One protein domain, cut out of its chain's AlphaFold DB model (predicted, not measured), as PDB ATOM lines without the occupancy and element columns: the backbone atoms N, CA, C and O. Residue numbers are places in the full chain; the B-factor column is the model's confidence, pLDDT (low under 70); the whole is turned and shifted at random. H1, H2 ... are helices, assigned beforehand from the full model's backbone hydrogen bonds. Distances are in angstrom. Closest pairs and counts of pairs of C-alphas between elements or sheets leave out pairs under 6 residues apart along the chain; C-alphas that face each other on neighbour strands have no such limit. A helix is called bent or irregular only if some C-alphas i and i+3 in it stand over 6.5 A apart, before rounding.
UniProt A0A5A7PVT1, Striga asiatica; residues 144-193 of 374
ATOM      1  N   TYR A 144     310.158 382.743 314.198       83.38
ATOM      2  CA  TYR A 144     309.558 383.266 315.423       83.38
ATOM      3  C   TYR A 144     310.524 384.119 316.266       83.38
ATOM      4  O   TYR A 144     310.104 385.120 316.855       83.38
ATOM      5  N   GLN A 145     311.816 383.776 316.314       82.50
ATOM      6  CA  GLN A 145     312.807 384.504 317.117       82.50
ATOM      7  C   GLN A 145     313.079 385.886 316.525       82.50
ATOM      8  O   GLN A 145     313.063 386.900 317.231       82.50
ATOM      9  N   LEU A 146     313.231 385.947 315.200       80.31
ATOM     10  CA  LEU A 146     313.417 387.197 314.473       80.31
ATOM     11  C   LEU A 146     312.183 388.107 314.586       80.31
ATOM     12  O   LEU A 146     312.313 389.316 314.802       80.31
ATOM     13  N   ARG A 147     310.976 387.527 314.529       82.19
ATOM     14  CA  ARG A 147     309.720 388.252 314.766       82.19
ATOM     15  C   ARG A 147     309.656 388.857 316.169       82.19
ATOM     16  O   ARG A 147     309.283 390.022 316.311       82.19
ATOM     17  N   ASN A 148     310.024 388.098 317.199       84.94
ATOM     18  CA  ASN A 148     310.036 388.587 318.578       84.94
ATOM     19  C   ASN A 148     311.062 389.705 318.789       84.94
ATOM     20  O   ASN A 148     310.733 390.708 319.422       84.94
ATOM     21  N   SER A 149     312.254 389.589 318.200       86.38
ATOM     22  CA  SER A 149     313.277 390.643 318.231       86.38
ATOM     23  C   SER A 149     312.770 391.954 317.612       86.38
ATOM     24  O   SER A 149     312.894 393.022 318.214       86.38
ATOM     25  N   LEU A 150     312.084 391.884 316.464       83.44
ATOM     26  CA  LEU A 150     311.490 393.057 315.814       83.44
ATOM     27  C   LEU A 150     310.399 393.715 316.679       83.44
ATOM     28  O   LEU A 150     310.320 394.942 316.767       83.44
ATOM     29  N   LEU A 151     309.563 392.907 317.339       86.25
ATOM     30  CA  LEU A 151     308.534 393.403 318.255       86.25
ATOM     31  C   LEU A 151     309.139 394.059 319.499       86.25
ATOM     32  O   LEU A 151     308.647 395.101 319.927       86.25
ATOM     33  N   GLN A 152     310.210 393.491 320.055       86.31
ATOM     34  CA  GLN A 152     310.945 394.096 321.166       86.31
ATOM     35  C   GLN A 152     311.608 395.408 320.747       86.31
ATOM     36  O   GLN A 152     311.491 396.399 321.461       86.31
ATOM     37  N   HIS A 153     312.228 395.460 319.565       85.56
ATOM     38  CA  HIS A 153     312.792 396.695 319.027       85.56
ATOM     39  C   HIS A 153     311.722 397.783 318.867       85.56
ATOM     40  O   HIS A 153     311.935 398.925 319.262       85.56
ATOM     41  N   ARG A 154     310.531 397.424 318.372       87.62
ATOM     42  CA  ARG A 154     309.390 398.346 318.306       87.62
ATOM     43  C   ARG A 154     308.961 398.842 319.689       87.62
ATOM     44  O   ARG A 154     308.679 400.026 319.814       87.62
ATOM     45  N   ARG A 155     308.890 397.967 320.699       88.75
ATOM     46  CA  ARG A 155     308.540 398.362 322.076       88.75
ATOM     47  C   ARG A 155     309.545 399.362 322.638       88.75
ATOM     48  O   ARG A 155     309.120 400.424 323.062       88.75
ATOM     49  N   ARG A 156     310.846 399.094 322.487       87.44
ATOM     50  CA  ARG A 156     311.915 400.016 322.904       87.44
ATOM     51  C   ARG A 156     311.814 401.379 322.228       87.44
ATOM     52  O   ARG A 156     312.000 402.392 322.879       87.44
ATOM     53  N   LEU A 157     311.507 401.421 320.928       80.44
ATOM     54  CA  LEU A 157     311.316 402.693 320.222       80.44
ATOM     55  C   LEU A 157     310.098 403.470 320.742       80.44
ATOM     56  O   LEU A 157     310.137 404.691 320.778       80.44
ATOM     57  N   ILE A 158     309.021 402.781 321.124       84.19
ATOM     58  CA  ILE A 158     307.823 403.414 321.695       84.19
ATOM     59  C   ILE A 158     308.104 403.913 323.116       84.19
ATOM     60  O   ILE A 158     307.723 405.029 323.446       84.19
ATOM     61  N   GLU A 159     308.785 403.114 323.935       86.00
ATOM     62  CA  GLU A 159     309.236 403.509 325.273       86.00
ATOM     63  C   GLU A 159     310.164 404.722 325.191       86.00
ATOM     64  O   GLU A 159     309.897 405.715 325.848       86.00
ATOM     65  N   ALA A 160     311.137 404.724 324.274       80.00
ATOM     66  CA  ALA A 160     312.017 405.868 324.044       80.00
ATOM     67  C   ALA A 160     311.265 407.135 323.604       80.00
ATOM     68  O   ALA A 160     311.695 408.231 323.935       80.00
ATOM     69  N   ILE A 161     310.152 407.006 322.872       79.00
ATOM     70  CA  ILE A 161     309.282 408.145 322.533       79.00
ATOM     71  C   ILE A 161     308.515 408.633 323.771       79.00
ATOM     72  O   ILE A 161     308.357 409.835 323.947       79.00
ATOM     73  N   ASN A 162     308.035 407.718 324.616       77.94
ATOM     74  CA  ASN A 162     307.269 408.054 325.818       77.94
ATOM     75  C   ASN A 162     308.148 408.643 326.936       77.94
ATOM     76  O   ASN A 162     307.688 409.499 327.683       77.94
ATOM     77  N   GLU A 163     309.389 408.174 327.055       82.00
ATOM     78  CA  GLU A 163     310.385 408.604 328.047       82.00
ATOM     79  C   GLU A 163     311.192 409.827 327.584       82.00
ATOM     80  O   GLU A 163     312.027 410.339 328.328       82.00
ATOM     81  N   TYR A 164     310.967 410.308 326.357       76.50
ATOM     82  CA  TYR A 164     311.696 411.439 325.802       76.50
ATOM     83  C   TYR A 164     311.341 412.746 326.527       76.50
ATOM     84  O   TYR A 164     310.210 413.224 326.464       76.50
ATOM     85  N   THR A 165     312.339 413.353 327.171       73.44
ATOM     86  CA  THR A 165     312.235 414.622 327.916       73.44
ATOM     87  C   THR A 165     312.994 415.783 327.258       73.44
ATOM     88  O   THR A 165     313.175 416.826 327.881       73.44
ATOM     89  N   GLY A 166     313.472 415.614 326.019       75.38
ATOM     90  CA  GLY A 166     314.232 416.643 325.297       75.38
ATOM     91  C   GLY A 166     313.380 417.829 324.825       75.38
ATOM     92  O   GLY A 166     312.154 417.750 324.774       75.38
ATOM     93  N   GLU A 167     314.042 418.928 324.445       72.44
ATOM     94  CA  GLU A 167     313.395 420.204 324.087       72.44
ATOM     95  C   GLU A 167     312.522 420.132 322.821       72.44
ATOM     96  O   GLU A 167     311.514 420.832 322.737       72.44
ATOM     97  N   ASP A 168     312.870 419.272 321.852       74.75
ATOM     98  CA  ASP A 168     312.077 419.071 320.631       74.75
ATOM     99  C   ASP A 168     311.378 417.697 320.625       74.75
ATOM    100  O   ASP A 168     312.024 416.684 320.326       74.75
ATOM    101  N   PRO A 169     310.058 417.623 320.894       67.62
ATOM    102  CA  PRO A 169     309.296 416.371 320.901       67.62
ATOM    103  C   PRO A 169     309.179 415.716 319.513       67.62
ATOM    104  O   PRO A 169     308.733 414.570 319.403       67.62
ATOM    105  N   LEU A 170     309.563 416.414 318.436       69.06
ATOM    106  CA  LEU A 170     309.562 415.893 317.071       69.06
ATOM    107  C   LEU A 170     310.905 415.273 316.669       69.06
ATOM    108  O   LEU A 170     310.944 414.514 315.699       69.06
ATOM    109  N   GLN A 171     311.988 415.514 317.409       68.06
ATOM    110  CA  GLN A 171     313.321 415.006 317.077       68.06
ATOM    111  C   GLN A 171     313.369 413.469 316.913       68.06
ATOM    112  O   GLN A 171     313.877 413.018 315.878       68.06
ATOM    113  N   PRO A 172     312.751 412.643 317.793       64.81
ATOM    114  CA  PRO A 172     312.694 411.184 317.607       64.81
ATOM    115  C   PRO A 172     311.962 410.742 316.324       64.81
ATOM    116  O   PRO A 172     312.156 409.633 315.819       64.81
ATOM    117  N   TRP A 173     311.110 411.613 315.773       64.69
ATOM    118  CA  TRP A 173     310.332 411.377 314.558       64.69
ATOM    119  C   TRP A 173     311.043 411.886 313.294       64.69
ATOM    120  O   TRP A 173     310.870 411.315 312.212       64.69
ATOM    121  N   ILE A 174     311.853 412.942 313.421       66.31
ATOM    122  CA  ILE A 174     312.511 413.655 312.316       66.31
ATOM    123  C   ILE A 174     313.878 413.063 311.960       66.31
ATOM    124  O   ILE A 174     314.262 413.147 310.795       66.31
ATOM    125  N   GLU A 175     314.573 412.387 312.880       60.38
ATOM    126  CA  GLU A 175     315.936 411.841 312.687       60.38
ATOM    127  C   GLU A 175     316.096 410.954 311.425       60.38
ATOM    128  O   GLU A 175     317.186 410.770 310.887       60.38
ATOM    129  N   LYS A 176     314.992 410.434 310.867       59.09
ATOM    130  CA  LYS A 176     314.973 409.613 309.637       59.09
ATOM    131  C   LYS A 176     314.637 410.378 308.351       59.09
ATOM    132  O   LYS A 176     314.600 409.784 307.263       59.09
ATOM    133  N   ALA A 177     314.352 411.670 308.435       57.00
ATOM    134  CA  ALA A 177     313.976 412.494 307.303       57.00
ATOM    135  C   ALA A 177     315.205 413.235 306.758       57.00
ATOM    136  O   ALA A 177     315.903 413.934 307.470       57.00
ATOM    137  N   GLN A 178     315.445 413.102 305.452       59.69
ATOM    138  CA  GLN A 178     316.349 413.988 304.709       59.69
ATOM    139  C   GLN A 178     315.487 414.778 303.724       59.69
ATOM    140  O   GLN A 178     315.195 414.239 302.646       59.69
ATOM    141  N   PRO A 179     314.935 415.937 304.131       68.25
ATOM    142  CA  PRO A 179     313.858 416.598 303.399       68.25
ATOM    143  C   PRO A 179     314.382 417.595 302.360       68.25
ATOM    144  O   PRO A 179     313.820 417.689 301.272       68.25
ATOM    145  N   VAL A 180     315.474 418.300 302.663       67.75
ATOM    146  CA  VAL A 180     315.865 419.514 301.932       67.75
ATOM    147  C   VAL A 180     316.574 419.195 300.615       67.75
ATOM    148  O   VAL A 180     316.128 419.623 299.554       67.75
ATOM    149  N   GLU A 181     317.602 418.347 300.628       71.88
ATOM    150  CA  GLU A 181     318.318 417.957 299.400       71.88
ATOM    151  C   GLU A 181     317.396 417.253 298.398       71.88
ATOM    152  O   GLU A 181     317.415 417.533 297.199       71.88
ATOM    153  N   LYS A 182     316.490 416.402 298.891       76.69
ATOM    154  CA  LYS A 182     315.495 415.731 298.048       76.69
ATOM    155  C   LYS A 182     314.531 416.703 297.390       76.69
ATOM    156  O   LYS A 182     314.159 416.478 296.240       76.69
ATOM    157  N   LEU A 183     314.129 417.755 298.102       81.81
ATOM    158  CA  LEU A 183     313.253 418.784 297.557       81.81
ATOM    159  C   LEU A 183     313.937 419.505 296.392       81.81
ATOM    160  O   LEU A 183     313.334 419.651 295.331       81.81
ATOM    161  N   THR A 184     315.216 419.861 296.545       80.44
ATOM    162  CA  THR A 184     315.974 420.526 295.475       80.44
ATOM    163  C   THR A 184     316.132 419.638 294.238       80.44
ATOM    164  O   THR A 184     315.916 420.092 293.115       80.44
ATOM    165  N   ILE A 185     316.425 418.347 294.422       84.12
ATOM    166  CA  ILE A 185     316.550 417.380 293.323       84.12
ATOM    167  C   ILE A 185     315.195 417.170 292.635       84.12
ATOM    168  O   ILE A 185     315.120 417.133 291.407       84.12
ATOM    169  N   ALA A 186     314.108 417.055 293.403       85.81
ATOM    170  CA  ALA A 186     312.762 416.902 292.860       85.81
ATOM    171  C   ALA A 186     312.328 418.129 292.050       85.81
ATOM    172  O   ALA A 186     311.781 417.965 290.962       85.81
ATOM    173  N   TYR A 187     312.621 419.334 292.543       86.88
ATOM    174  CA  TYR A 187     312.332 420.582 291.843       86.88
ATOM    175  C   TYR A 187     313.098 420.683 290.519       86.88
ATOM    176  O   TYR A 187     312.489 420.918 289.477       86.88
ATOM    177  N   LYS A 188     314.406 420.388 290.522       86.94
ATOM    178  CA  LYS A 188     315.218 420.342 289.295       86.94
ATOM    179  C   LYS A 188     314.649 419.345 288.278       86.94
ATOM    180  O   LYS A 188     314.458 419.691 287.118       86.94
ATOM    181  N   LYS A 189     314.287 418.134 288.720       88.62
ATOM    182  CA  LYS A 189     313.657 417.116 287.859       88.62
ATOM    183  C   LYS A 189     312.290 417.545 287.332       88.62
ATOM    184  O   LYS A 189     311.957 417.229 286.192       88.62
ATOM    185  N   PHE A 190     311.483 418.209 288.157       89.56
ATOM    186  CA  PHE A 190     310.198 418.756 287.740       89.56
ATOM    187  C   PHE A 190     310.396 419.782 286.628       89.56
ATOM    188  O   PHE A 190     309.768 419.629 285.588       89.56
ATOM    189  N   LEU A 191     311.323 420.726 286.809       87.56
ATOM    190  CA  LEU A 191     311.618 421.772 285.834       87.56
ATOM    191  C   LEU A 191     312.107 421.190 284.500       87.56
ATOM    192  O   LEU A 191     311.602 421.550 283.442       87.56
ATOM    193  N   THR A 192     313.020 420.215 284.530       87.69
ATOM    194  CA  THR A 192     313.467 419.525 283.309       87.69
ATOM    195  C   THR A 192     312.320 418.791 282.611       87.69
ATOM    196  O   THR A 192     312.204 418.846 281.390       87.69
ATOM    197  N   ARG A 193     311.437 418.118 283.366       86.44
ATOM    198  CA  ARG A 193     310.284 417.418 282.784       86.44
ATOM    199  C   ARG A 193     309.241 418.385 282.233       86.44
ATOM    200  O   ARG A 193     308.752 418.140 281.144       86.44
TER     201      ARG A 193
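What this domain is: This is residues 144 to 193 of the 374 residues of a protein of Striga asiatica (UniProt A0A5A7PVT1). The model is an open, flat corner with two separate helical arms: the long helix H1 makes one arm, and H3, at the end of an outstretched stretch, makes the other. Between them the chain runs on past the end of H1, turns round near Glu 167 and folds back to the short helix H2, which lies by the last turns of H1; no helix touches another. The printed part has 50 residues with three named helices, in the order H1, H2, H3, and no named strand, and its class is all helix. It is extended, with a radius of gyration of the C-alphas of 17.5 A, and the C-alphas span 48 by 35 by 9 A.

How they stand to each other: Begin at H1, residues 144 to 162, the longest helix with 19 residues. Look from its Ile 161 to Pro 172 in H2, residues 171 to 174: these are the closest C-alphas of the two helices, 6.7 A apart. H1 and H2 are close but not clearly touching, with 1 pair of C-alphas within 8 A, and their centres are 17.2 A apart. Farther out comes H3, residues 180 to 193, which is apart from H1. H2 and H3 are apart too, although they follow each other in the chain. Residues 144 to 156, which belong to H1, stand free. Residues 174 to 193, of which 180 to 193 belong to H3, stand free as well. In the backbones of H1 and H3 every O i to N i+4 pair is within hydrogen-bond range; H2 is too short for such a pair, and its 1 pair of O i and N i+3 is within range.

Where its parts are: Find C-alpha 144 at (309.558, 383.266, 315.423); from there H1 runs 27.0 A to C-alpha 162 at (307.269, 408.054, 325.818). Next find C-alpha 171 at (313.321, 415.006, 317.077), where H2 begins; its four residues end at Ile 174, 5.0 A on. H3 begins at Val 180 and runs 20.1 A to C-alpha 193 at (310.284, 417.418, 282.784). No helix is bent or irregular.

The domain as a whole: The two C-alphas farthest apart are those of Gln 145 and Thr 192, 48.7 A. The C-alphas of Tyr 144 and Arg 193, the first and last printed residues, are 47.2 A apart. The printed part has no cut. The link from H1 to H2, 8 residues, is short, and the link from H2 to H3, 5 residues, is tight. Look at the B-factor column for the model's confidence: the mean pLDDT of the printed part is 78.3, and residues 169 to 180 are under 70.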